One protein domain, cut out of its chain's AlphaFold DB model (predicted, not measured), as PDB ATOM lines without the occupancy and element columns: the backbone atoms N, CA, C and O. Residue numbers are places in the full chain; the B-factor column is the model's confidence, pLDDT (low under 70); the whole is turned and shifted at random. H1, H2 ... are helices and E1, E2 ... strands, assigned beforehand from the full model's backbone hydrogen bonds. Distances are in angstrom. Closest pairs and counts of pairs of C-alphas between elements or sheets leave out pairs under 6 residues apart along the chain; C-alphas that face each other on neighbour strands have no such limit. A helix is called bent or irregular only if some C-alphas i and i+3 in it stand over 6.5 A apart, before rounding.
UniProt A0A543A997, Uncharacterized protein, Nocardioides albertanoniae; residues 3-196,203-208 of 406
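AT A GLANCE: This is residues 3 to 196 and 203 to 208 of the 406 residues of an uncharacterized protein of Nocardioides albertanoniae (UniProt A0A543A997). One twisted sheet of eight strands, E1 to E8, makes the core, with helices H3 and H4 side by side over one face and the short helix H5 on the opposite face. The small helix H2 packs on H3, while H1 lies far from the sheet, between a long link from E1 and a short one to E2. The printed part has 200 residues with five named helices and eight named strands, which follow each other along the chain as E1, H1, E2, H2, E3, E4, H3, E5, E6, H4, E7, E8 and H5; the sheet is branched, with E4, E5 and E6 as the three neighbours of E1, and it is mixed, the neighbours E6 and E8 being parallel and the other neighbour pairs antiparallel. The class is mixed, helices and strands, with under half of the residues in named elements. The whole is compact, with a radius of gyration of the C-alphas of 17.3 A and spans of 50 by 40 by 30 A.

IN THESE COORDINATES: E1, residues 3 to 11, begins at C-alpha 3 at (38.569, 29.719, 24.763) and is 24.0 A long. H1, residues 31 to 39, is irregular, with C-alphas 32 and 35 7.3 A apart. E2 is residues 46 to 53, 19.6 A, and H2 is residues 63 to 66. E3, residues 68 to 78, is the longest strand at 29.1 A and bends by 60 degrees at residue 71; E4, residues 85 to 94, is 28.6 A. H3, residues 99 to 111, is the longest helix at 18.5 A and begins at C-alpha 99 at (29.505, 28.871, 33.871). E5 is residues 123 to 125, E6 residues 131 to 137, 19.8 A, and H4 residues 147 to 155, 12.1 A. E7 is residues 181 to 184 and E8 residues 188 to 192. H5, residues 203 to 208, ends at C-alpha 208 at (37.674, 37.878, 9.267).

HOW THE PARTS SIT: E1 has three neighbours: E4 on one side, beside residues 3 to 9, and E6, beside residues 3 to 7, and E5, beside residues 9 to 11, on the other side. N 5 and O 89 of E1 and E4 are 2.8 A apart, N 10 and O 124 of E1 and E5 are 2.9 A apart, and N 4 and O 134 of E1 and E6 are 2.8 A apart, each within hydrogen-bond range. E4 has E1 on one side and E3 on the other side; E3 and E4 form a hairpin, with N 75 and O 88 at 2.8 A, and E2 is an edge strand antiparallel to its neighbour E3, with N 48 and O 76 at 2.8 A, both pairs within hydrogen-bond range. Residues 22 to 23 pair antiparallel with residues 46 to 47 of E2. E6 has E1 on one side and E8 on the other side; E8 is parallel to E6, with N 135 and O 189 at 2.8 A, and the hairpin E7 and E8 has N 183 and O 190 at 2.9 A, both pairs within hydrogen-bond range. H3 is on the sheet at a height of 9.2 A, over E1 and only just not over E6: dropped onto the local plane, 7 of its 13 C-alphas fall on E1 and 2 on E6. H4, on the same face, lies over E7 and E8 at a height of 9.3 A, only just along the strands, at 29 degrees to E8 on the local plane. H3 and H4 touch, with the C-alphas of Val 103 and Leu 153 closest at 5.6 A, at a shallow tilt of 17 degrees, the same way. H2 touches H3, the closest C-alphas being those of Ala 63 and Ala 105, 5.0 A. H5 is on the opposite face; its closest C-alpha pair with E1 is Ile 207 and Ile 6, 6.9 A. H1 is not on the sheet and is apart from H5. Every O i to N i+4 pair is within hydrogen-bond range in H3, H4 and H5; in H1 2 of 5 are, beside 4 of 6 O i to N i+3 pairs, and H2 is too short for an O i to N i+4 pair.

THE WHOLE: The two C-alphas farthest apart are those of Thr 18 and Arg 162, 50.9 A. Residues 197 to 202 are not printed, and C-alphas 196 and 203 are 10.4 A apart across the cut. Of the links that are printed whole, E1 to H1, H3 to E5 and H4 to E7 are long. The mean pLDDT of the printed part is 77.9; 55 residues are under 70, among them residues 11 to 20, 50 to 72 and 113 to 123.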
ATOM      1  N   LEU A   3      38.855  28.312  25.006       88.06
ATOM      2  CA  LEU A   3      38.569  29.719  24.763       88.06
ATOM      3  C   LEU A   3      39.585  30.255  23.761       88.06
ATOM      4  O   LEU A   3      40.789  30.106  23.951       88.06
ATOM      5  N   VAL A   4      39.100  30.894  22.705       89.62
ATOM      6  CA  VAL A   4      39.931  31.615  21.748       89.62
ATOM      7  C   VAL A   4      39.687  33.099  21.920       89.62
ATOM      8  O   VAL A   4      38.568  33.572  21.750       89.62
ATOM      9  N   LEU A   5      40.734  33.839  22.242       89.00
ATOM     10  CA  LEU A   5      40.726  35.290  22.270       89.00
ATOM     11  C   LEU A   5      41.340  35.809  20.976       89.00
ATOM     12  O   LEU A   5      42.425  35.372  20.611       89.00
ATOM     13  N   ILE A   6      40.676  36.753  20.321       90.81
ATOM     14  CA  ILE A   6      41.172  37.473  19.150       90.81
ATOM     15  C   ILE A   6      41.181  38.949  19.537       90.81
ATOM     16  O   ILE A   6      40.118  39.559  19.620       90.81
ATOM     17  N   ALA A   7      42.357  39.497  19.832       87.62
ATOM     18  CA  ALA A   7      42.524  40.876  20.275       87.62
ATOM     19  C   ALA A   7      43.324  41.669  19.243       87.62
ATOM     20  O   ALA A   7      44.396  41.239  18.823       87.62
ATOM     21  N   GLU A   8      42.803  42.824  18.851       87.31
ATOM     22  CA  GLU A   8      43.503  43.779  17.995       87.31
ATOM     23  C   GLU A   8      44.779  44.309  18.669       87.31
ATOM     24  O   GLU A   8      44.785  44.652  19.860       87.31
ATOM     25  N   ILE A   9      45.863  44.372  17.898       84.75
ATOM     26  CA  ILE A   9      47.170  44.838  18.353       84.75
ATOM     27  C   ILE A   9      47.784  45.813  17.352       84.75
ATOM     28  O   ILE A   9      47.545  45.732  16.153       84.75
ATOM     29  N   GLU A  10      48.629  46.697  17.865       79.88
ATOM     30  CA  GLU A  10      49.458  47.596  17.072       79.88
ATOM     31  C   GLU A  10      50.937  47.204  17.252       79.88
ATOM     32  O   GLU A  10      51.398  47.036  18.396       79.88
ATOM     33  N   PRO A  11      51.699  47.017  16.159       67.12
ATOM     34  CA  PRO A  11      53.135  46.787  16.247       67.12
ATOM     35  C   PRO A  11      53.842  48.062  16.733       67.12
ATOM     36  O   PRO A  11      53.635  49.140  16.184       67.12
ATOM     37  N   LEU A  12      54.725  47.958  17.736       61.00
ATOM     38  CA  LEU A  12      55.520  49.105  18.215       61.00
ATOM     39  C   LEU A  12      56.659  49.485  17.248       61.00
ATOM     40  O   LEU A  12      57.207  50.578  17.375       61.00
ATOM     41  N   ASP A  13      57.009  48.616  16.288       61.28
ATOM     42  CA  ASP A  13      57.945  48.923  15.196       61.28
ATOM     43  C   ASP A  13      57.480  48.307  13.853       61.28
ATOM     44  O   ASP A  13      57.621  47.090  13.651       61.28
ATOM     45  N   PRO A  14      56.954  49.123  12.916       55.62
ATOM     46  CA  PRO A  14      56.502  48.658  11.604       55.62
ATOM     47  C   PRO A  14      57.652  48.176  10.701       55.62
ATOM     48  O   PRO A  14      57.406  47.483   9.720       55.62
ATOM     49  N   ALA A  15      58.918  48.485  11.020       50.09
ATOM     50  CA  ALA A  15      60.073  48.080  10.215       50.09
ATOM     51  C   ALA A  15      60.554  46.638  10.485       50.09
ATOM     52  O   ALA A  15      61.450  46.144   9.797       50.09
ATOM     53  N   SER A  16      59.960  45.929  11.454       52.38
ATOM     54  CA  SER A  16      60.329  44.548  11.817       52.38
ATOM     55  C   SER A  16      59.716  43.454  10.914       52.38
ATOM     56  O   SER A  16      59.766  42.266  11.240       52.38
ATOM     57  N   GLU A  17      59.187  43.840   9.748       50.38
ATOM     58  CA  GLU A  17      58.301  43.079   8.846       50.38
ATOM     59  C   GLU A  17      58.833  41.755   8.252       50.38
ATOM     60  O   GLU A  17      58.115  41.050   7.545       50.38
ATOM     61  N   THR A  18      60.055  41.318   8.551       47.34
ATOM     62  CA  THR A  18      60.590  40.042   8.040       47.34
ATOM     63  C   THR A  18      60.432  38.888   9.028       47.34
ATOM     64  O   THR A  18      61.414  38.340   9.527       47.34
ATOM     65  N   LYS A  19      59.191  38.450   9.266       59.03
ATOM     66  CA  LYS A  19      58.924  37.091   9.771       59.03
ATOM     67  C   LYS A  19      58.158  36.278   8.739       59.03
ATOM     68  O   LYS A  19      57.256  36.777   8.076       59.03
ATOM     69  N   THR A  20      58.542  35.011   8.602       66.62
ATOM     70  CA  THR A  20      57.940  34.045   7.676       66.62
ATOM     71  C   THR A  20      56.453  33.870   7.979       66.62
ATOM     72  O   THR A  20      56.091  33.134   8.898       66.62
ATOM     73  N   ALA A  21      55.603  34.545   7.211       77.56
ATOM     74  CA  ALA A  21      54.160  34.381   7.259       77.56
ATOM     75  C   ALA A  21      53.793  32.947   6.849       77.56
ATOM     76  O   ALA A  21      54.159  32.483   5.767       77.56
ATOM     77  N   ARG A  22      53.090  32.229   7.726       84.19
ATOM     78  CA  ARG A  22      52.564  30.891   7.446       84.19
ATOM     79  C   ARG A  22      51.090  31.008   7.061       84.19
ATOM     80  O   ARG A  22      50.333  31.632   7.807       84.19
ATOM     81  N   PRO A  23      50.652  30.419   5.939       83.56
ATOM     82  CA  PRO A  23      49.242  30.424   5.576       83.56
ATOM     83  C   PRO A  23      48.424  29.649   6.618       83.56
ATOM     84  O   PRO A  23      48.904  28.674   7.200       83.56
ATOM     85  N   VAL A  24      47.166  30.050   6.834       85.31
ATOM     86  CA  VAL A  24      46.284  29.442   7.851       85.31
ATOM     87  C   VAL A  24      46.171  27.916   7.733       85.31
ATOM     88  O   VAL A  24      46.091  27.218   8.744       85.31
ATOM     89  N   ALA A  25      46.219  27.380   6.512       83.19
ATOM     90  CA  ALA A  25      46.143  25.944   6.246       83.19
ATOM     91  C   ALA A  25      47.331  25.134   6.793       83.19
ATOM     92  O   ALA A  25      47.196  23.929   6.979       83.19
ATOM     93  N   ASP A  26      48.465  25.781   7.074       83.69
ATOM     94  CA  ASP A  26      49.642  25.132   7.661       83.69
ATOM     95  C   ASP A  26      49.597  25.121   9.197       83.69
ATOM     96  O   ASP A  26      50.445  24.499   9.841       83.69
ATOM     97  N   VAL A  27      48.660  25.869   9.787       82.88
ATOM     98  CA  VAL A  27      48.551  26.090  11.235       82.88
ATOM     99  C   VAL A  27      47.306  25.422  11.812       82.88
ATOM    100  O   VAL A  27      47.352  24.929  12.937       82.88
ATOM    101  N   LEU A  28      46.211  25.371  11.049       86.81
ATOM    102  CA  LEU A  28      44.942  24.787  11.475       86.81
ATOM    103  C   LEU A  28      44.583  23.548  10.659       86.81
ATOM    104  O   LEU A  28      44.775  23.503   9.444       86.81
ATOM    105  N   ASP A  29      43.969  22.568  11.322       88.88
ATOM    106  CA  ASP A  29      43.441  21.382  10.652       88.88
ATOM    107  C   ASP A  29      42.028  21.637  10.108       88.88
ATOM    108  O   ASP A  29      41.025  21.630  10.826       88.88
ATOM    109  N   PHE A  30      41.934  21.849   8.800       89.19
ATOM    110  CA  PHE A  30      40.656  21.996   8.104       89.19
ATOM    111  C   PHE A  30      40.051  20.656   7.662       89.19
ATOM    112  O   PHE A  30      38.994  20.633   7.018       89.19
ATOM    113  N   GLY A  31      40.700  19.532   7.974       90.38
ATOM    114  CA  GLY A  31      40.294  18.191   7.584       90.38
ATOM    115  C   GLY A  31      39.968  18.116   6.094       90.38
ATOM    116  O   GLY A  31      40.749  18.507   5.226       90.38
ATOM    117  N   ARG A  32      38.744  17.684   5.777       90.12
ATOM    118  CA  ARG A  32      38.262  17.570   4.389       90.12
ATOM    119  C   ARG A  32      38.189  18.896   3.615       90.12
ATOM    120  O   ARG A  32      38.036  18.865   2.399       90.12
ATOM    121  N   LEU A  33      38.245  20.045   4.293       90.62
ATOM    122  CA  LEU A  33      38.192  21.372   3.670       90.62
ATOM    123  C   LEU A  33      39.589  21.930   3.350       90.62
ATOM    124  O   LEU A  33      39.685  22.902   2.601       90.62
ATOM    125  N   ALA A  34      40.664  21.296   3.832       90.69
ATOM    126  CA  ALA A  34      42.037  21.757   3.628       90.69
ATOM    127  C   ALA A  34      42.406  22.028   2.152       90.69
ATOM    128  O   ALA A  34      42.972  23.087   1.881       90.69
ATOM    129  N   PRO A  35      42.024  21.191   1.159       91.19
ATOM    130  CA  PRO A  35      42.345  21.462  -0.248       91.19
ATOM    131  C   PRO A  35      41.695  22.735  -0.807       91.19
ATOM    132  O   PRO A  35      42.139  23.270  -1.823       91.19
ATOM    133  N   HIS A  36      40.599  23.196  -0.206       90.19
ATOM    134  CA  HIS A  36      39.922  24.428  -0.614       90.19
ATOM    135  C   HIS A  36      40.585  25.653   0.012       90.19
ATOM    136  O   HIS A  36      40.831  26.629  -0.691       90.19
ATOM    137  N   VAL A  37      40.969  25.557   1.287       87.94
ATOM    138  CA  VAL A  37      41.695  26.627   1.982       87.94
ATOM    139  C   VAL A  37      43.082  26.837   1.366       87.94
ATOM    140  O   VAL A  37      43.446  27.966   1.054       87.94
ATOM    141  N   LEU A  38      43.819  25.757   1.078       88.81
ATOM    142  CA  LEU A  38      45.152  25.818   0.461       88.81
ATOM    143  C   LEU A  38      45.160  26.500  -0.914       88.81
ATOM    144  O   LEU A  38      46.102  27.217  -1.241       88.81
ATOM    145  N   ARG A  39      44.111  26.290  -1.721       90.06
ATOM    146  CA  ARG A  39      43.984  26.917  -3.048       90.06
ATOM    147  C   ARG A  39      43.779  28.427  -2.983       90.06
ATOM    148  O   ARG A  39      44.103  29.105  -3.948       90.06
ATOM    149  N   ASN A  40      43.266  28.929  -1.865       86.62
ATOM    150  CA  ASN A  40      42.922  30.334  -1.664       86.62
ATOM    151  C   ASN A  40      43.781  30.969  -0.558       86.62
ATOM    152  O   ASN A  40      43.331  31.877   0.136       86.62
ATOM    153  N   ARG A  41      45.010  30.473  -0.363       82.94
ATOM    154  CA  ARG A  41      45.884  30.870   0.754       82.94
ATOM    155  C   ARG A  41      46.146  32.379   0.831       82.94
ATOM    156  O   ARG A  41      46.248  32.899   1.930       82.94
ATOM    157  N   ASP A  42      46.188  33.060  -0.313       82.75
ATOM    158  CA  ASP A  42      46.512  34.489  -0.392       82.75
ATOM    159  C   ASP A  42      45.329  35.385   0.028       82.75
ATOM    160  O   ASP A  42      45.515  36.565   0.309       82.75
ATOM    161  N   VAL A  43      44.114  34.826   0.087       82.06
ATOM    162  CA  VAL A  43      42.888  35.538   0.494       82.06
ATOM    163  C   VAL A  43      42.703  35.508   2.012       82.06
ATOM    164  O   VAL A  43      42.061  36.382   2.588       82.06
ATOM    165  N   PHE A  44      43.239  34.482   2.670       84.69
ATOM    166  CA  PHE A  44      43.031  34.259   4.092       84.69
ATOM    167  C   PHE A  44      44.123  34.882   4.958       84.69
ATOM    168  O   PHE A  44      45.182  35.306   4.496       84.69
ATOM    169  N   VAL A  45      43.841  34.917   6.258       86.44
ATOM    170  CA  VAL A  45      44.771  35.391   7.279       86.44
ATOM    171  C   VAL A  45      46.046  34.551   7.330       86.44
ATOM    172  O   VAL A  45      46.031  33.333   7.115       86.44
ATOM    173  N   HIS A  46      47.153  35.209   7.652       86.44
ATOM    174  CA  HIS A  46      48.463  34.590   7.808       86.44
ATOM    175  C   HIS A  46      48.902  34.642   9.266       86.44
ATOM    176  O   HIS A  46      48.653  35.622   9.959       86.44
ATOM    177  N   CYS A  47      49.581  33.595   9.728       85.06
ATOM    178  CA  CYS A  47      50.174  33.535  11.058       85.06
ATOM    179  C   CYS A  47      51.662  33.902  10.976       85.06
ATOM    180  O   CYS A  47      52.434  33.233  10.287       85.06
ATOM    181  N   HIS A  48      52.077  34.954  11.679       76.75
ATOM    182  CA  HIS A  48      53.445  35.489  11.631       76.75
ATOM    183  C   HIS A  48      54.359  34.913  12.709       76.75
ATOM    184  O   HIS A  48      55.578  34.852  12.551       76.75
ATOM    185  N   THR A  49      53.808  34.512  13.849       70.75
ATOM    186  CA  THR A  49      54.564  33.903  14.946       70.75
ATOM    187  C   THR A  49      53.606  33.040  15.747       70.75
ATOM    188  O   THR A  49      52.595  33.545  16.217       70.75
ATOM    189  N   ALA A  50      53.920  31.756  15.912       56.19
ATOM    190  CA  ALA A  50      53.257  30.889  16.877       56.19
ATOM    191  C   ALA A  50      54.257  30.616  18.001       56.19
ATOM    192  O   ALA A  50      55.215  29.868  17.806       56.19
ATOM    193  N   ALA A  51      54.072  31.264  19.148       55.84
ATOM    194  CA  ALA A  51      54.886  31.028  20.329       55.84
ATOM    195  C   ALA A  51      54.032  30.279  21.360       55.84
ATOM    196  O   ALA A  51      52.973  30.737  21.799       55.84
ATOM    197  N   SER A  52      54.473  29.074  21.714       52.50
ATOM    198  CA  SER A  52      53.902  28.341  22.839       52.50
ATOM    199  C   SER A  52      54.507  28.926  24.107       52.50
ATOM    200  O   SER A  52      55.651  28.616  24.424       52.50
ATOM    201  N   HIS A  53      53.757  29.774  24.803       53.41
ATOM    202  CA  HIS A  53      54.189  30.346  26.073       53.41
ATOM    203  C   HIS A  53      53.847  29.392  27.218       53.41
ATOM    204  O   HIS A  53      52.861  28.651  27.156       53.41
ATOM    205  N   SER A  54      54.676  29.382  28.260       48.34
ATOM    206  CA  SER A  54      54.324  28.683  29.498       48.34
ATOM    207  C   SER A  54      53.354  29.537  30.331       48.34
ATOM    208  O   SER A  54      53.197  30.733  30.089       48.34
ATOM    209  N   ARG A  55      52.672  28.916  31.299       49.84
ATOM    210  CA  ARG A  55      51.589  29.497  32.120       49.84
ATOM    211  C   ARG A  55      51.919  30.856  32.769       49.84
ATOM    212  O   ARG A  55      51.000  31.631  33.013       49.84
ATOM    213  N   ASP A  56      53.197  31.148  33.003       46.47
ATOM    214  CA  ASP A  56      53.653  32.325  33.754       46.47
ATOM    215  C   ASP A  56      53.887  33.581  32.887       46.47
ATOM    216  O   ASP A  56      54.129  34.662  33.417       46.47
ATOM    217  N   GLU A  57      53.803  33.461  31.559       49.28
ATOM    218  CA  GLU A  57      54.245  34.503  30.621       49.28
ATOM    219  C   GLU A  57      53.110  35.384  30.066       49.28
ATOM    220  O   GLU A  57      53.318  36.576  29.846       49.28
ATOM    221  N   VAL A  58      51.895  34.843  29.888       50.88
ATOM    222  CA  VAL A  58      50.701  35.624  29.499       50.88
ATOM    223  C   VAL A  58      49.778  35.727  30.711       50.88
ATOM    224  O   VAL A  58      49.006  34.805  30.979       50.88
ATOM    225  N   SER A  59      49.838  36.828  31.462       52.41
ATOM    226  CA  SER A  59      48.999  36.985  32.657       52.41
ATOM    227  C   SER A  59      47.906  38.035  32.469       52.41
ATOM    228  O   SER A  59      48.161  39.229  32.314       52.41
ATOM    229  N   TRP A  60      46.660  37.577  32.551       59.31
ATOM    230  CA  TRP A  60      45.516  38.415  32.881       59.31
ATOM    231  C   TRP A  60      45.439  38.459  34.406       59.31
ATOM    232  O   TRP A  60      45.077  37.463  35.034       59.31
ATOM    233  N   LYS A  61      45.843  39.583  35.016       54.19
ATOM    234  CA  LYS A  61      46.110  39.680  36.467       54.19
ATOM    235  C   LYS A  61      44.971  39.184  37.378       54.19
ATOM    236  O   LYS A  61      45.263  38.782  38.501       54.19
ATOM    237  N   ARG A  62      43.709  39.208  36.923       52.06
ATOM    238  CA  ARG A  62      42.543  38.683  37.664       52.06
ATOM    239  C   ARG A  62      42.022  37.340  37.148       52.06
ATOM    240  O   ARG A  62      41.855  36.440  37.964       52.06
ATOM    241  N   ALA A  63      41.873  37.147  35.834       53.38
ATOM    242  CA  ALA A  63      41.357  35.884  35.287       53.38
ATOM    243  C   ALA A  63      42.218  34.659  35.659       53.38
ATOM    244  O   ALA A  63      41.690  33.563  35.843       53.38
ATOM    245  N   ALA A  64      43.529  34.845  35.862       53.50
ATOM    246  CA  ALA A  64      44.432  33.791  36.332       53.50
ATOM    247  C   ALA A  64      44.106  33.264  37.750       53.50
ATOM    248  O   ALA A  64      44.585  32.194  38.122       53.50
ATOM    249  N   GLN A  65      43.317  34.002  38.543       51.84
ATOM    250  CA  GLN A  65      42.853  33.572  39.867       51.84
ATOM    251  C   GLN A  65      41.565  32.742  39.807       51.84
ATOM    252  O   GLN A  65      41.323  31.962  40.722       51.84
ATOM    253  N   VAL A  66      40.757  32.915  38.756       50.12
ATOM    254  CA  VAL A  66      39.405  32.341  38.638       50.12
ATOM    255  C   VAL A  66      39.399  31.082  37.772       50.12
ATOM    256  O   VAL A  66      38.614  30.175  38.009       50.12
ATOM    257  N   VAL A  67      40.291  30.989  36.782       56.22
ATOM    258  CA  VAL A  67      40.307  29.866  35.842       56.22
ATOM    259  C   VAL A  67      41.668  29.182  35.814       56.22
ATOM    260  O   VAL A  67      42.699  29.800  35.541       56.22
ATOM    261  N   HIS A  68      41.669  27.867  36.046       57.56
ATOM    262  CA  HIS A  68      42.839  27.033  35.808       57.56
ATOM    263  C   HIS A  68      43.093  26.903  34.302       57.56
ATOM    264  O   HIS A  68      42.339  26.257  33.573       57.56
ATOM    265  N   THR A  69      44.163  27.555  33.847       59.16
ATOM    266  CA  THR A  69      44.670  27.463  32.480       59.16
ATOM    267  C   THR A  69      45.709  26.348  32.399       59.16
ATOM    268  O   THR A  69      46.815  26.461  32.932       59.16
ATOM    269  N   ASP A  70      45.351  25.246  31.741       59.47
ATOM    270  CA  ASP A  70      46.256  24.097  31.587       59.47
ATOM    271  C   ASP A  70      47.288  24.343  30.479       59.47
ATOM    272  O   ASP A  70      48.434  23.894  30.557       59.47
ATOM    273  N   ARG A  71      46.896  25.106  29.451       65.69
ATOM    274  CA  ARG A  71      47.751  25.478  28.324       65.69
ATOM    275  C   ARG A  71      47.277  26.785  27.695       65.69
ATOM    276  O   ARG A  71      46.091  26.944  27.412       65.69
ATOM    277  N   ALA A  72      48.213  27.699  27.441       67.38
ATOM    278  CA  ALA A  72      47.972  28.917  26.677       67.38
ATOM    279  C   ALA A  72      48.935  28.982  25.485       67.38
ATOM    280  O   ALA A  72      50.146  28.861  25.651       67.38
ATOM    281  N   VAL A  73      48.412  29.164  24.274       73.31
ATOM    282  CA  VAL A  73      49.229  29.340  23.063       73.31
ATOM    283  C   VAL A  73      48.889  30.682  22.439       73.31
ATOM    284  O   VAL A  73      47.719  30.965  22.187       73.31
ATOM    285  N   GLY A  74      49.912  31.505  22.211       77.81
ATOM    286  CA  GLY A  74      49.785  32.835  21.625       77.81
ATOM    287  C   GLY A  74      50.296  32.851  20.191       77.81
ATOM    288  O   GLY A  74      51.318  32.240  19.869       77.81
ATOM    289  N   SER A  75      49.596  33.552  19.310       82.50
ATOM    290  CA  SER A  75      50.036  33.724  17.929       82.50
ATOM    291  C   SER A  75      49.567  35.041  17.339       82.50
ATOM    292  O   SER A  75      48.527  35.552  17.731       82.50
ATOM    293  N   VAL A  76      50.334  35.585  16.399       84.88
ATOM    294  CA  VAL A  76      49.984  36.834  15.711       84.88
ATOM    295  C   VAL A  76      49.476  36.521  14.317       84.88
ATOM    296  O   VAL A  76      50.126  35.780  13.574       84.88
ATOM    297  N   TRP A  77      48.327  37.096  13.983       87.56
ATOM    298  CA  TRP A  77      47.605  36.887  12.742       87.56
ATOM    299  C   TRP A  77      47.384  38.213  12.034       87.56
ATOM    300  O   TRP A  77      46.924  39.157  12.662       87.56
ATOM    301  N   ALA A  78      47.656  38.262  10.735       85.44
ATOM    302  CA  ALA A  78      47.409  39.442   9.916       85.44
ATOM    303  C   ALA A  78      46.488  39.099   8.749       85.44
ATOM    304  O   ALA A  78      46.583  38.014   8.156       85.44
ATOM    305  N   THR A  79      45.622  40.045   8.393       83.19
ATOM    306  CA  THR A  79      44.798  39.946   7.186       83.19
ATOM    307  C   THR A  79      45.469  40.718   6.045       83.19
ATOM    308  O   THR A  79      45.664  41.932   6.170       83.19
ATOM    309  N   PRO A  80      45.811  40.063   4.917       78.50
ATOM    310  CA  PRO A  80      46.448  40.727   3.782       78.50
ATOM    311  C   PRO A  80      45.661  41.954   3.308       78.50
ATOM    312  O   PRO A  80      44.469  41.865   3.028       78.50
ATOM    313  N   GLY A  81      46.330  43.106   3.219       74.75
ATOM    314  CA  GLY A  81      45.742  44.348   2.703       74.75
ATOM    315  C   GLY A  81      44.731  45.047   3.624       74.75
ATOM    316  O   GLY A  81      44.252  46.120   3.266       74.75
ATOM    317  N   ALA A  82      44.419  44.489   4.800       77.69
ATOM    318  CA  ALA A  82      43.492  45.109   5.750       77.69
ATOM    319  C   ALA A  82      44.160  46.151   6.661       77.69
ATOM    320  O   ALA A  82      43.493  47.085   7.115       77.69
ATOM    321  N   GLY A  83      45.464  45.979   6.919       77.62
ATOM    322  CA  GLY A  83      46.232  46.797   7.862       77.62
ATOM    323  C   GLY A  83      45.887  46.536   9.331       77.62
ATOM    324  O   GLY A  83      46.142  47.400  10.156       77.62
ATOM    325  N   ALA A  84      45.279  45.387   9.644       82.44
ATOM    326  CA  ALA A  84      44.900  45.009  11.001       82.44
ATOM    327  C   ALA A  84      45.590  43.703  11.409       82.44
ATOM    328  O   ALA A  84      45.451  42.681  10.722       82.44
ATOM    329  N   ASP A  85      46.268  43.757  12.553       86.56
ATOM    330  CA  ASP A  85      46.946  42.629  13.176       86.56
ATOM    331  C   ASP A  85      46.217  42.212  14.454       86.56
ATOM    332  O   ASP A  85      45.721  43.027  15.237       86.56
ATOM    333  N   PHE A  86      46.168  40.906  14.683       87.88
ATOM    334  CA  PHE A  86      45.476  40.303  15.807       87.88
ATOM    335  C   PHE A  86      46.412  39.400  16.590       87.88
ATOM    336  O   PHE A  86      47.028  38.479  16.050       87.88
ATOM    337  N   TYR A  87      46.453  39.602  17.900       87.00
ATOM    338  CA  TYR A  87      46.951  38.600  18.817       87.00
ATOM    339  C   TYR A  87      45.843  37.599  19.117       87.00
ATOM    340  O   TYR A  87      44.775  37.941  19.630       87.00
ATOM    341  N   VAL A  88      46.116  36.341  18.802       86.44
ATOM    342  CA  VAL A  88      45.240  35.220  19.087       86.44
ATOM    343  C   VAL A  88      45.813  34.405  20.227       86.44
ATOM    344  O   VAL A  88      46.914  33.860  20.117       86.44
ATOM    345  N   GLN A  89      45.025  34.257  21.287       85.25
ATOM    346  CA  GLN A  89      45.345  33.398  22.415       85.25
ATOM    347  C   GLN A  89      44.349  32.243  22.489       85.25
ATOM    348  O   GLN A  89      43.154  32.457  22.678       85.25
ATOM    349  N   LEU A  90      44.844  31.014  22.371       83.88
ATOM    350  CA  LEU A  90      44.083  29.814  22.699       83.88
ATOM    351  C   LEU A  90      44.347  29.462  24.160       83.88
ATOM    352  O   LEU A  90      45.505  29.306  24.548       83.88
ATOM    353  N   VAL A  91      43.286  29.326  24.947       81.88
ATOM    354  CA  VAL A  91      43.337  28.980  26.367       81.88
ATOM    355  C   VAL A  91      42.488  27.739  26.602       81.88
ATOM    356  O   VAL A  91      41.273  27.754  26.388       81.88
ATOM    357  N   ASP A  92      43.126  26.668  27.064       80.25
ATOM    358  CA  ASP A  92      42.414  25.500  27.569       80.25
ATOM    359  C   ASP A  92      41.950  25.801  28.996       80.25
ATOM    360  O   ASP A  92      42.759  26.022  29.902       80.25
ATOM    361  N   ILE A  93      40.631  25.861  29.160       76.19
ATOM    362  CA  ILE A  93      39.957  26.164  30.416       76.19
ATOM    363  C   ILE A  93      39.386  24.871  30.979       76.19
ATOM    364  O   ILE A  93      38.534  24.223  30.349       76.19
ATOM    365  N   THR A  94      39.822  24.544  32.189       72.06
ATOM    366  CA  THR A  94      39.207  23.523  33.033       72.06
ATOM    367  C   THR A  94      38.377  24.273  34.076       72.06
ATOM    368  O   THR A  94      38.954  24.820  35.014       72.06
ATOM    369  N   PRO A  95      37.049  24.414  33.879       61.38
ATOM    370  CA  PRO A  95      36.227  25.180  34.806       61.38
ATOM    371  C   PRO A  95      36.217  24.463  36.155       61.38
ATOM    372  O   PRO A  95      35.802  23.305  36.221       61.38
ATOM    373  N   SER A  96      36.693  25.128  37.207       59.66
ATOM    374  CA  SER A  96      36.642  24.597  38.568       59.66
ATOM    375  C   SER A  96      35.223  24.664  39.138       59.66
ATOM    376  O   SER A  96      34.805  23.675  39.734       59.66
ATOM    377  N   ASP A  97      34.454  25.739  38.874       54.94
ATOM    378  CA  ASP A  97      33.140  25.955  39.513       54.94
ATOM    379  C   ASP A  97      31.972  26.317  38.553       54.94
ATOM    380  O   ASP A  97      30.859  26.607  38.995       54.94
ATOM    381  N   GLY A  98      32.149  26.195  37.227       76.00
ATOM    382  CA  GLY A  98      31.051  26.210  36.236       76.00
ATOM    383  C   GLY A  98      30.953  27.463  35.345       76.00
ATOM    384  O   GLY A  98      31.942  28.144  35.092       76.00
ATOM    385  N   ILE A  99      29.760  27.736  34.792       83.31
ATOM    386  CA  ILE A  99      29.505  28.871  33.871       83.31
ATOM    387  C   ILE A  99      29.795  30.254  34.495       83.31
ATOM    388  O   ILE A  99      30.335  31.093  33.776       83.31
ATOM    389  N   PRO A 100      29.495  30.533  35.782       84.81
ATOM    390  CA  PRO A 100      29.766  31.846  36.381       84.81
ATOM    391  C   PRO A 100      31.246  32.260  36.346       84.81
ATOM    392  O   PRO A 100      31.553  33.388  35.968       84.81
ATOM    393  N   ASP A 101      32.165  31.342  36.648       82.50
ATOM    394  CA  ASP A 101      33.613  31.604  36.588       82.50
ATOM    395  C   ASP A 101      34.073  31.928  35.173       82.50
ATOM    396  O   ASP A 101      34.908  32.804  34.945       82.50
ATOM    397  N   LEU A 102      33.503  31.216  34.201       85.31
ATOM    398  CA  LEU A 102      33.788  31.447  32.800       85.31
ATOM    399  C   LEU A 102      33.297  32.828  32.357       85.31
ATOM    400  O   LEU A 102      34.005  33.516  31.629       85.31
ATOM    401  N   VAL A 103      32.116  33.250  32.807       88.81
ATOM    402  CA  VAL A 103      31.590  34.596  32.544       88.81
ATOM    403  C   VAL A 103      32.525  35.660  33.120       88.81
ATOM    404  O   VAL A 103      32.908  36.575  32.390       88.81
ATOM    405  N   ALA A 104      32.969  35.497  34.369       84.38
ATOM    406  CA  ALA A 104      33.930  36.403  34.998       84.38
ATOM    407  C   ALA A 104      35.267  36.449  34.234       84.38
ATOM    408  O   ALA A 104      35.815  37.523  33.993       84.38
ATOM    409  N   ALA A 105      35.768  35.299  33.775       83.00
ATOM    410  CA  ALA A 105      36.987  35.238  32.974       83.00
ATOM    411  C   ALA A 105      36.832  35.915  31.602       83.00
ATOM    412  O   ALA A 105      37.750  36.599  31.152       83.00
ATOM    413  N   LEU A 106      35.681  35.759  30.936       87.75
ATOM    414  CA  LEU A 106      35.395  36.435  29.666       87.75
ATOM    415  C   LEU A 106      35.341  37.954  29.837       87.75
ATOM    416  O   LEU A 106      35.886  38.676  28.999       87.75
ATOM    417  N   GLU A 107      34.705  38.431  30.907       87.19
ATOM    418  CA  GLU A 107      34.652  39.848  31.264       87.19
ATOM    419  C   GLU A 107      36.062  40.404  31.516       87.19
ATOM    420  O   GLU A 107      36.464  41.382  30.877       87.19
ATOM    421  N   ASP A 108      36.853  39.730  32.354       82.75
ATOM    422  CA  ASP A 108      38.230  40.120  32.667       82.75
ATOM    423  C   ASP A 108      39.136  40.113  31.428       82.75
ATOM    424  O   ASP A 108      39.939  41.025  31.245       82.75
ATOM    425  N   MET A 109      39.019  39.117  30.547       80.50
ATOM    426  CA  MET A 109      39.805  39.065  29.306       80.50
ATOM    427  C   MET A 109      39.360  40.111  28.279       80.50
ATOM    428  O   MET A 109      40.120  40.461  27.376       80.50
ATOM    429  N   TYR A 110      38.129  40.612  28.380       82.94
ATOM    430  CA  TYR A 110      37.647  41.659  27.490       82.94
ATOM    431  C   TYR A 110      38.084  43.049  27.963       82.94
ATOM    432  O   TYR A 110      38.647  43.807  27.167       82.94
ATOM    433  N   TYR A 111      37.871  43.371  29.241       80.81
ATOM    434  CA  TYR A 111      38.156  44.697  29.807       80.81
ATOM    435  C   TYR A 111      39.546  44.840  30.426       80.81
ATOM    436  O   TYR A 111      39.984  45.959  30.677       80.81
ATOM    437  N   GLY A 112      40.236  43.735  30.700       73.69
ATOM    438  CA  GLY A 112      41.553  43.754  31.318       73.69
ATOM    439  C   GLY A 112      42.660  44.247  30.388       73.69
ATOM    440  O   GLY A 112      42.542  44.246  29.158       73.69
ATOM    441  N   ASP A 113      43.784  44.608  31.001       68.12
ATOM    442  CA  ASP A 113      45.014  44.905  30.278       68.12
ATOM    443  C   ASP A 113      45.657  43.597  29.809       68.12
ATOM    444  O   ASP A 113      46.035  42.745  30.619       68.12
ATOM    445  N   LEU A 114      45.802  43.450  28.492       68.69
ATOM    446  CA  LEU A 114      46.568  42.358  27.907       68.69
ATOM    447  C   LEU A 114      48.055  42.693  28.029       68.69
ATOM    448  O   LEU A 114      48.568  43.543  27.302       68.69
ATOM    449  N   VAL A 115      48.755  42.000  28.924       65.81
ATOM    450  CA  VAL A 115      50.219  42.007  28.934       65.81
ATOM    451  C   VAL A 115      50.681  40.896  28.002       65.81
ATOM    452  O   VAL A 115      50.574  39.713  28.328       65.81
ATOM    453  N   LEU A 116      51.148  41.285  26.819       63.75
ATOM    454  CA  LEU A 116      51.782  40.353  25.896       63.75
ATOM    455  C   LEU A 116      53.121  39.905  26.506       63.75
ATOM    456  O   LEU A 116      53.877  40.762  26.972       63.75
ATOM    457  N   PRO A 117      53.427  38.596  26.530       58.69
ATOM    458  CA  PRO A 117      54.767  38.135  26.876       58.69
ATOM    459  C   PRO A 117      55.722  38.728  25.873       58.69
ATOM    460  O   PRO A 117      55.386  38.652  24.697       58.69
ATOM    461  N   ASP A 118      56.853  39.267  26.331       54.75
ATOM    462  CA  ASP A 118      57.884  39.927  25.524       54.75
ATOM    463  C   ASP A 118      58.160  39.138  24.232       54.75
ATOM    464  O   ASP A 118      58.967  38.197  24.222       54.75
ATOM    465  N   PRO A 119      57.457  39.443  23.122       50.16
ATOM    466  CA  PRO A 119      57.779  38.828  21.864       50.16
ATOM    467  C   PRO A 119      59.036  39.578  21.437       50.16
ATOM    468  O   PRO A 119      59.174  40.770  21.690       50.16
ATOM    469  N   GLY A 120      59.925  38.979  20.655       52.34
ATOM    470  CA  GLY A 120      60.954  39.778  19.968       52.34
ATOM    471  C   GLY A 120      60.399  40.903  19.056       52.34
ATOM    472  O   GLY A 120      61.162  41.462  18.281       52.34
ATOM    473  N   ILE A 121      59.085  41.179  19.085       54.22
ATOM    474  CA  ILE A 121      58.404  42.337  18.519       54.22
ATOM    475  C   ILE A 121      57.615  42.999  19.661       54.22
ATOM    476  O   ILE A 121      56.671  42.385  20.163       54.22
ATOM    477  N   PRO A 122      57.947  44.231  20.062       58.94
ATOM    478  CA  PRO A 122      57.124  44.962  21.007       58.94
ATOM    479  C   PRO A 122      55.738  45.178  20.364       58.94
ATOM    480  O   PRO A 122      55.623  45.674  19.245       58.94
ATOM    481  N   MET A 123      54.669  44.749  21.032       67.00
ATOM    482  CA  MET A 123      53.281  44.919  20.577       67.00
ATOM    483  C   MET A 123      52.443  45.486  21.720       67.00
ATOM    484  O   MET A 123      52.681  45.161  22.885       67.00
ATOM    485  N   ARG A 124      51.454  46.323  21.400       70.50
ATOM    486  CA  ARG A 124      50.511  46.870  22.384       70.50
ATOM    487  C   ARG A 124      49.086  46.611  21.917       70.50
ATOM    488  O   ARG A 124      48.793  46.733  20.733       70.50
ATOM    489  N   ARG A 125      48.191  46.259  22.845       71.44
ATOM    490  CA  ARG A 125      46.752  46.253  22.561       71.44
ATOM    491  C   ARG A 125      46.330  47.673  22.185       71.44
ATOM    492  O   ARG A 125      46.714  48.617  22.872       71.44
ATOM    493  N   VAL A 126      45.553  47.815  21.117       74.62
ATOM    494  CA  VAL A 126      44.988  49.116  20.743       74.62
ATOM    495  C   VAL A 126      44.063  49.585  21.870       74.62
ATOM    496  O   VAL A 126      43.247  48.807  22.374       74.62
ATOM    497  N   ASP A 127      44.197  50.838  22.305       66.38
ATOM    498  CA  ASP A 127      43.326  51.412  23.335       66.38
ATOM    499  C   ASP A 127      41.887  51.485  22.793       66.38
ATOM    500  O   ASP A 127      41.621  52.126  21.779       66.38
ATOM    501  N   GLY A 128      40.950  50.784  23.440       69.50
ATOM    502  CA  GLY A 128      39.594  50.589  22.899       69.50
ATOM    503  C   GLY A 128      39.512  49.587  21.736       69.50
ATOM    504  O   GLY A 128      38.452  49.458  21.120       69.50
ATOM    505  N   GLY A 129      40.606  48.870  21.464       69.06
ATOM    506  CA  GLY A 129      40.725  47.867  20.414       69.06
ATOM    507  C   GLY A 129      39.721  46.736  20.568       69.06
ATOM    508  O   GLY A 129      39.346  46.332  21.683       69.06
ATOM    509  N   ARG A 130      39.264  46.220  19.428       78.00
ATOM    510  CA  ARG A 130      38.193  45.226  19.411       78.00
ATOM    511  C   ARG A 130      38.726  43.848  19.771       78.00
ATOM    512  O   ARG A 130      39.728  43.374  19.243       78.00
ATOM    513  N   THR A 131      37.982  43.188  20.650       86.12
ATOM    514  CA  THR A 131      38.261  41.821  21.074       86.12
ATOM    515  C   THR A 131      37.062  40.945  20.758       86.12
ATOM    516  O   THR A 131      35.949  41.233  21.201       86.12
ATOM    517  N   HIS A 132      37.289  39.867  20.014       92.00
ATOM    518  CA  HIS A 132      36.296  38.823  19.799       92.00
ATOM    519  C   HIS A 132      36.725  37.550  20.532       92.00
ATOM    520  O   HIS A 132      37.885  37.146  20.479       92.00
ATOM    521  N   GLN A 133      35.793  36.922  21.238       93.19
ATOM    522  CA  GLN A 133      36.024  35.720  22.034       93.19
ATOM    523  C   GLN A 133      35.217  34.562  21.456       93.19
ATOM    524  O   GLN A 133      34.037  34.710  21.152       93.19
ATOM    525  N   ILE A 134      35.833  33.392  21.322       94.62
ATOM    526  CA  ILE A 134      35.157  32.166  20.903       94.62
ATOM    527  C   ILE A 134      35.241  31.152  22.030       94.62
ATOM    528  O   ILE A 134      36.320  30.689  22.387       94.62
ATOM    529  N   VAL A 135      34.091  30.783  22.568       92.94
ATOM    530  CA  VAL A 135      33.938  29.755  23.589       92.94
ATOM    531  C   VAL A 135      33.565  28.442  22.911       92.94
ATOM    532  O   VAL A 135      32.562  28.368  22.207       92.94
ATOM    533  N   ILE A 136      34.363  27.399  23.128       91.69
ATOM    534  CA  ILE A 136      34.203  26.096  22.485       91.69
ATOM    535  C   ILE A 136      34.062  24.995  23.540       91.69
ATOM    536  O   ILE A 136      34.992  24.679  24.294       91.69
ATOM    537  N   PHE A 137      32.908  24.336  23.529       89.31
ATOM    538  CA  PHE A 137      32.618  23.136  24.308       89.31
ATOM    539  C   PHE A 137      32.811  21.890  23.429       89.31
ATOM    540  O   PHE A 137      31.895  21.448  22.732       89.31
ATOM    541  N   SER A 138      34.037  21.357  23.437       75.31
ATOM    542  CA  SER A 138      34.462  20.254  22.560       75.31
ATOM    543  C   SER A 138      34.019  18.859  23.016       75.31
ATOM    544  O   SER A 138      34.109  17.932  22.217       75.31
ATOM    545  N   ASP A 139      33.561  18.677  24.259       70.94
ATOM    546  CA  ASP A 139      33.155  17.354  24.750       70.94
ATOM    547  C   ASP A 139      31.711  17.028  24.303       70.94
ATOM    548  O   ASP A 139      30.783  17.754  24.667       70.94
ATOM    549  N   PRO A 140      31.492  15.982  23.481       50.72
ATOM    550  CA  PRO A 140      30.171  15.609  22.971       50.72
ATOM    551  C   PRO A 140      29.253  14.931  24.007       50.72
ATOM    552  O   PRO A 140      28.154  14.510  23.638       50.72
ATOM    553  N   GLY A 141      29.680  14.796  25.267       52.28
ATOM    554  CA  GLY A 141      28.896  14.206  26.353       52.28
ATOM    555  C   GLY A 141      28.086  15.222  27.170       52.28
ATOM    556  O   GLY A 141      28.617  15.880  28.057       52.28
ATOM    557  N   ASP A 142      26.776  15.262  26.923       52.50
ATOM    558  CA  ASP A 142      25.714  15.477  27.925       52.50
ATOM    559  C   ASP A 142      25.414  16.855  28.532       52.50
ATOM    560  O   ASP A 142      24.697  16.930  29.534       52.50
ATOM    561  N   ARG A 143      25.767  17.971  27.885       67.62
ATOM    562  CA  ARG A 143      25.027  19.204  28.200       67.62
ATOM    563  C   ARG A 143      24.760  20.100  27.010       67.62
ATOM    564  O   ARG A 143      25.636  20.808  26.524       67.62
ATOM    565  N   GLU A 144      23.505  20.090  26.573       75.75
ATOM    566  CA  GLU A 144      22.949  21.220  25.841       75.75
ATOM    567  C   GLU A 144      23.003  22.435  26.770       75.75
ATOM    568  O   GLU A 144      22.519  22.377  27.902       75.75
ATOM    569  N   LEU A 145      23.676  23.495  26.322       84.69
ATOM    570  CA  LEU A 145      23.719  24.741  27.075       84.69
ATOM    571  C   LEU A 145      22.300  25.282  27.179       84.69
ATOM    572  O   LEU A 145      21.574  25.324  26.182       84.69
ATOM    573  N   THR A 146      21.904  25.691  28.379       87.69
ATOM    574  CA  THR A 146      20.603  26.331  28.544       87.69
ATOM    575  C   THR A 146      20.629  27.718  27.902       87.69
ATOM    576  O   THR A 146      21.683  28.332  27.729       87.69
ATOM    577  N   GLU A 147      19.455  28.239  27.554       86.50
ATOM    578  CA  GLU A 147      19.329  29.595  27.007       86.50
ATOM    579  C   GLU A 147      19.917  30.660  27.943       86.50
ATOM    580  O   GLU A 147      20.621  31.558  27.489       86.50
ATOM    581  N   ASP A 148      19.708  30.500  29.251       87.56
ATOM    582  CA  ASP A 148      20.283  31.361  30.288       87.56
ATOM    583  C   ASP A 148      21.822  31.326  30.268       87.56
ATOM    584  O   ASP A 148      22.481  32.363  30.303       87.56
ATOM    585  N   GLU A 149      22.427  30.150  30.103       89.31
ATOM    586  CA  GLU A 149      23.885  30.017  30.035       89.31
ATOM    587  C   GLU A 149      24.468  30.641  28.774       89.31
ATOM    588  O   GLU A 149      25.466  31.357  28.844       89.31
ATOM    589  N   ILE A 150      23.834  30.407  27.622       90.44
ATOM    590  CA  ILE A 150      24.229  31.025  26.352       90.44
ATOM    591  C   ILE A 150      24.176  32.549  26.481       90.44
ATOM    592  O   ILE A 150      25.105  33.243  26.062       90.44
ATOM    593  N   GLN A 151      23.112  33.067  27.091       90.06
ATOM    594  CA  GLN A 151      22.923  34.492  27.293       90.06
ATOM    595  C   GLN A 151      24.004  35.084  28.200       90.06
ATOM    596  O   GLN A 151      24.664  36.052  27.814       90.06
ATOM    597  N   ARG A 152      24.256  34.468  29.357       90.31
ATOM    598  CA  ARG A 152      25.308  34.898  30.290       90.31
ATOM    599  C   ARG A 152      26.685  34.925  29.635       90.31
ATOM    600  O   ARG A 152      27.436  35.878  29.830       90.31
ATOM    601  N   LEU A 153      27.004  33.916  28.821       91.38
ATOM    602  CA  LEU A 153      28.269  33.848  28.087       91.38
ATOM    603  C   LEU A 153      28.385  34.951  27.033       91.38
ATOM    604  O   LEU A 153      29.414  35.618  26.963       91.38
ATOM    605  N   ILE A 154      27.340  35.162  26.228       92.00
ATOM    606  CA  ILE A 154      27.385  36.139  25.135       92.00
ATOM    607  C   ILE A 154      27.435  37.577  25.660       92.00
ATOM    608  O   ILE A 154      28.209  38.391  25.151       92.00
ATOM    609  N   TYR A 155      26.651  37.894  26.691       89.44
ATOM    610  CA  TYR A 155      26.658  39.224  27.305       89.44
ATOM    611  C   TYR A 155      27.793  39.425  28.312       89.44
ATOM    612  O   TYR A 155      28.077  40.570  28.666       89.44
ATOM    613  N   ARG A 156      28.473  38.346  28.725       89.69
ATOM    614  CA  ARG A 156      29.544  38.338  29.740       89.69
ATOM    615  C   ARG A 156      29.083  38.919  31.072       89.69
ATOM    616  O   ARG A 156      29.812  39.656  31.721       89.69
ATOM    617  N   ALA A 157      27.847  38.625  31.442       86.25
ATOM    618  CA  ALA A 157      27.255  39.141  32.660       86.25
ATOM    619  C   ALA A 157      26.177  38.186  33.171       86.25
ATOM    620  O   ALA A 157      25.447  37.575  32.386       86.25
ATOM    621  N   ASP A 158      26.059  38.094  34.493       79.50
ATOM    622  CA  ASP A 158      24.915  37.459  35.143       79.50
ATOM    623  C   ASP A 158      23.734  38.436  35.110       79.50
ATOM    624  O   ASP A 158      23.560  39.279  35.992       79.50
ATOM    625  N   LEU A 159      22.992  38.407  34.003       70.44
ATOM    626  CA  LEU A 159      21.827  39.253  33.790       70.44
ATOM    627  C   LEU A 159      20.564  38.417  33.968       70.44
ATOM    628  O   LEU A 159      20.399  37.403  33.295       70.44
ATOM    629  N   ASP A 160      19.623  38.910  34.774       70.94
ATOM    630  CA  ASP A 160      18.229  38.438  34.770       70.94
ATOM    631  C   ASP A 160      17.506  39.011  33.538       70.94
ATOM    632  O   ASP A 160      16.626  39.875  33.606       70.94
ATOM    633  N   ALA A 161      18.023  38.649  32.366       67.06
ATOM    634  CA  ALA A 161      17.618  39.224  31.105       67.06
ATOM    635  C   ALA A 161      16.485  38.406  30.491       67.06
ATOM    636  O   ALA A 161      16.479  37.179  30.466       67.06
ATOM    637  N   ARG A 162      15.498  39.122  29.954       72.38
ATOM    638  CA  ARG A 162      14.368  38.501  29.270       72.38
ATOM    639  C   ARG A 162      14.840  37.960  27.915       72.38
ATOM    640  O   ARG A 162      15.329  38.761  27.115       72.38
ATOM    641  N   PRO A 163      14.633  36.666  27.610       70.12
ATOM    642  CA  PRO A 163      15.088  36.062  26.352       70.12
ATOM    643  C   PRO A 163      14.539  36.766  25.102       70.12
ATOM    644  O   PRO A 163      15.192  36.808  24.066       70.12
ATOM    645  N   GLU A 164      13.350  37.364  25.214       72.62
ATOM    646  CA  GLU A 164      12.632  38.070  24.142       72.62
ATOM    647  C   GLU A 164      13.357  39.313  23.603       72.62
ATOM    648  O   GLU A 164      13.081  39.734  22.484       72.62
ATOM    649  N   TYR A 165      14.265  39.902  24.387       74.94
ATOM    650  CA  TYR A 165      15.038  41.093  24.006       74.94
ATOM    651  C   TYR A 165      16.505  40.759  23.732       74.94
ATOM    652  O   TYR A 165      17.368  41.635  23.773       74.94
ATOM    653  N   SER A 166      16.803  39.478  23.518       78.31
ATOM    654  CA  SER A 166      18.147  39.036  23.205       78.31
ATOM    655  C   SER A 166      18.394  39.063  21.698       78.31
ATOM    656  O   SER A 166      17.741  38.345  20.944       78.31
ATOM    657  N   ASP A 167      19.408  39.816  21.275       83.75
ATOM    658  CA  ASP A 167      19.855  39.897  19.875       83.75
ATOM    659  C   ASP A 167      20.841  38.766  19.503       83.75
ATOM    660  O   ASP A 167      21.709  38.919  18.643       83.75
ATOM    661  N   ILE A 168      20.743  37.611  20.169       91.31
ATOM    662  CA  ILE A 168      21.617  36.461  19.913       91.31
ATOM    663  C   ILE A 168      21.239  35.802  18.586       91.31
ATOM    664  O   ILE A 168      20.143  35.259  18.416       91.31
ATOM    665  N   VAL A 169      22.197  35.760  17.662       94.31
ATOM    666  CA  VAL A 169      22.014  35.156  16.342       94.31
ATOM    667  C   VAL A 169      22.412  33.683  16.380       94.31
ATOM    668  O   VAL A 169      23.481  33.311  16.866       94.31
ATOM    669  N   ARG A 170      21.557  32.816  15.827       94.50
ATOM    670  CA  ARG A 170      21.787  31.366  15.766       94.50
ATOM    671  C   ARG A 170      21.906  30.887  14.315       94.50
ATOM    672  O   ARG A 170      20.914  30.926  13.586       94.50
ATOM    673  N   PRO A 171      23.077  30.393  13.870       95.69
ATOM    674  CA  PRO A 171      23.233  29.826  12.534       95.69
ATOM    675  C   PRO A 171      22.400  28.553  12.369       95.69
ATOM    676  O   PRO A 171      22.576  27.576  13.101       95.69
ATOM    677  N   THR A 172      21.509  28.545  11.381       93.38
ATOM    678  CA  THR A 172      20.557  27.450  11.158       93.38
ATOM    679  C   THR A 172      21.252  26.102  10.995       93.38
ATOM    680  O   THR A 172      20.896  25.163  11.694       93.38
ATOM    681  N   GLU A 173      22.279  25.997  10.145       93.69
ATOM    682  CA  GLU A 173      22.902  24.712   9.791       93.69
ATOM    683  C   GLU A 173      23.711  24.076  10.928       93.69
ATOM    684  O   GLU A 173      23.855  22.850  10.975       93.69
ATOM    685  N   LEU A 174      24.242  24.882  11.849       91.69
ATOM    686  CA  LEU A 174      24.987  24.380  13.007       91.69
ATOM    687  C   LEU A 174      24.077  23.916  14.142       91.69
ATOM    688  O   LEU A 174      24.479  23.016  14.876       91.69
ATOM    689  N   ASN A 175      22.867  24.472  14.227       93.19
ATOM    690  CA  ASN A 175      21.860  24.167  15.246       93.19
ATOM    691  C   ASN A 175      20.829  23.109  14.789       93.19
ATOM    692  O   ASN A 175      19.812  22.899  15.438       93.19
ATOM    693  N   ARG A 176      21.055  22.417  13.658       89.44
ATOM    694  CA  ARG A 176      20.114  21.398  13.130       89.44
ATOM    695  C   ARG A 176      20.067  20.098  13.928       89.44
ATOM    696  O   ARG A 176      19.144  19.312  13.731       89.44
ATOM    697  N   ARG A 177      21.109  19.786  14.699       86.62
ATOM    698  CA  ARG A 177      21.272  18.481  15.354       86.62
ATOM    699  C   ARG A 177      21.245  18.662  16.858       86.62
ATOM    700  O   ARG A 177      21.950  19.517  17.370       86.62
ATOM    701  N   VAL A 178      20.502  17.797  17.541       84.19
ATOM    702  CA  VAL A 178      20.477  17.743  19.007       84.19
ATOM    703  C   VAL A 178      21.899  17.572  19.549       84.19
ATOM    704  O   VAL A 178      22.701  16.828  18.973       84.19
ATOM    705  N   GLY A 179      22.212  18.292  20.628       84.12
ATOM    706  CA  GLY A 179      23.527  18.274  21.272       84.12
ATOM    707  C   GLY A 179      24.622  19.022  20.506       84.12
ATOM    708  O   GLY A 179      25.794  18.917  20.861       84.12
ATOM    709  N   ARG A 180      24.278  19.759  19.442       89.06
ATOM    710  CA  ARG A 180      25.225  20.580  18.683       89.06
ATOM    711  C   ARG A 180      24.612  21.921  18.360       89.06
ATOM    712  O   ARG A 180      23.484  21.992  17.883       89.06
ATOM    713  N   GLY A 181      25.402  22.967  18.508       92.00
ATOM    714  CA  GLY A 181      24.935  24.278  18.123       92.00
ATOM    715  C   GLY A 181      26.003  25.339  18.136       92.00
ATOM    716  O   GLY A 181      27.194  25.067  18.331       92.00
ATOM    717  N   ALA A 182      25.542  26.538  17.824       95.06
ATOM    718  CA  ALA A 182      26.304  27.755  17.956       95.06
ATOM    719  C   ALA A 182      25.360  28.929  18.225       95.06
ATOM    720  O   ALA A 182      24.244  28.976  17.697       95.06
ATOM    721  N   ALA A 183      25.833  29.882  19.010       95.31
ATOM    722  CA  ALA A 183      25.137  31.113  19.337       95.31
ATOM    723  C   ALA A 183      26.134  32.267  19.273       95.31
ATOM    724  O   ALA A 183      27.264  32.135  19.740       95.31
ATOM    725  N   LEU A 184      25.737  33.369  18.645       95.50
ATOM    726  CA  LEU A 184      26.645  34.442  18.260       95.50
ATOM    727  C   LEU A 184      26.119  35.769  18.786       95.50
ATOM    728  O   LEU A 184      24.962  36.122  18.555       95.50
ATOM    729  N   GLY A 185      26.992  36.503  19.460       92.50
ATOM    730  CA  GLY A 185      26.851  37.932  19.680       92.50
ATOM    731  C   GLY A 185      27.966  38.712  18.980       92.50
ATOM    732  O   GLY A 185      28.854  38.118  18.361       92.50
ATOM    733  N   PRO A 186      27.968  40.048  19.110       87.94
ATOM    734  CA  PRO A 186      28.953  40.898  18.441       87.94
ATOM    735  C   PRO A 186      30.404  40.606  18.874       87.94
ATOM    736  O   PRO A 186      31.333  40.644  18.072       87.94
ATOM    737  N   PHE A 187      30.621  40.282  20.150       89.38
ATOM    738  CA  PHE A 187      31.971  40.121  20.712       89.38
ATOM    739  C   PHE A 187      32.267  38.716  21.223       89.38
ATOM    740  O   PHE A 187      33.416  38.416  21.533       89.38
ATOM    741  N   VAL A 188      31.249  37.861  21.324       93.50
ATOM    742  CA  VAL A 188      31.387  36.505  21.849       93.50
ATOM    743  C   VAL A 188      30.614  35.541  20.962       93.50
ATOM    744  O   VAL A 188      29.424  35.728  20.714       93.50
ATOM    745  N   SER A 189      31.291  34.491  20.518       95.88
ATOM    746  CA  SER A 189      30.706  33.356  19.813       95.88
ATOM    747  C   SER A 189      30.814  32.111  20.682       95.88
ATOM    748  O   SER A 189      31.888  31.798  21.187       95.88
ATOM    749  N   VAL A 190      29.728  31.363  20.831       95.00
ATOM    750  CA  VAL A 190      29.692  30.108  21.587       95.00
ATOM    751  C   VAL A 190      29.429  28.960  20.620       95.00
ATOM    752  O   VAL A 190      28.474  29.012  19.848       95.00
ATOM    753  N   LEU A 191      30.260  27.917  20.654       94.38
ATOM    754  CA  LEU A 191      30.099  26.684  19.883       94.38
ATOM    755  C   LEU A 191      30.132  25.473  20.816       94.38
ATOM    756  O   LEU A 191      30.954  25.407  21.728       94.38
ATOM    757  N   TRP A 192      29.275  24.484  20.563       92.88
ATOM    758  CA  TRP A 192      29.269  23.228  21.318       92.88
ATOM    759  C   TRP A 192      28.980  22.024  20.425       92.88
ATOM    760  O   TRP A 192      28.211  22.109  19.458       92.88
ATOM    761  N   GLY A 193      29.624  20.895  20.735       89.31
ATOM    762  CA  GLY A 193      29.422  19.617  20.040       89.31
ATOM    763  C   GLY A 193      29.814  19.632  18.556       89.31
ATOM    764  O   GLY A 193      29.362  18.785  17.771       89.31
ATOM    765  N   GLN A 194      30.610  20.615  18.128       91.19
ATOM    766  CA  GLN A 194      31.066  20.734  16.749       91.19
ATOM    767  C   GLN A 194      32.290  19.836  16.502       91.19
ATOM    768  O   GLN A 194      32.838  19.218  17.402       91.19
ATOM    769  N   GLN A 195      32.648  19.662  15.230       90.56
ATOM    770  CA  GLN A 195      33.850  18.907  14.855       90.56
ATOM    771  C   GLN A 195      35.019  19.884  14.752       90.56
ATOM    772  O   GLN A 195      34.796  21.005  14.295       90.56
ATOM    773  N   ASP A 196      36.243  19.445  15.046       89.94
ATOM    774  CA  ASP A 196      37.429  20.319  15.071       89.94
ATOM    775  C   ASP A 196      37.583  21.174  13.804       89.94
ATOM    776  O   ASP A 196      37.786  22.382  13.872       89.94
ATOM    777  N   PHE A 203      36.698  29.871  13.767       93.62
ATOM    778  CA  PHE A 203      37.844  30.711  14.098       93.62
ATOM    779  C   PHE A 203      38.295  31.584  12.921       93.62
ATOM    780  O   PHE A 203      38.438  32.793  13.078       93.62
ATOM    781  N   LEU A 204      38.440  30.999  11.726       92.50
ATOM    782  CA  LEU A 204      38.759  31.758  10.516       92.50
ATOM    783  C   LEU A 204      37.724  32.864  10.258       92.50
ATOM    784  O   LEU A 204      38.089  34.015  10.044       92.50
ATOM    785  N   SER A 205      36.433  32.531  10.353       93.75
ATOM    786  CA  SER A 205      35.342  33.500  10.185       93.75
ATOM    787  C   SER A 205      35.367  34.600  11.250       93.75
ATOM    788  O   SER A 205      35.079  35.750  10.936       93.75
ATOM    789  N   ALA A 206      35.736  34.265  12.487       93.56
ATOM    790  CA  ALA A 206      35.848  35.212  13.587       93.56
ATOM    791  C   ALA A 206      36.991  36.212  13.393       93.56
ATOM    792  O   ALA A 206      36.776  37.399  13.615       93.56
ATOM    793  N   ILE A 207      38.166  35.780  12.915       91.25
ATOM    794  CA  ILE A 207      39.250  36.718  12.570       91.25
ATOM    795  C   ILE A 207      38.821  37.631  11.422       91.25
ATOM    796  O   ILE A 207      39.040  38.841  11.479       91.25
ATOM    797  N   THR A 208      38.183  37.081  10.389       90.62
ATOM    798  CA  THR A 208      37.674  37.878   9.267       90.62
ATOM    799  C   THR A 208      36.633  38.903   9.729       90.62
ATOM    800  O   THR A 208      36.722  40.072   9.364       90.62
TER     801      THR A 208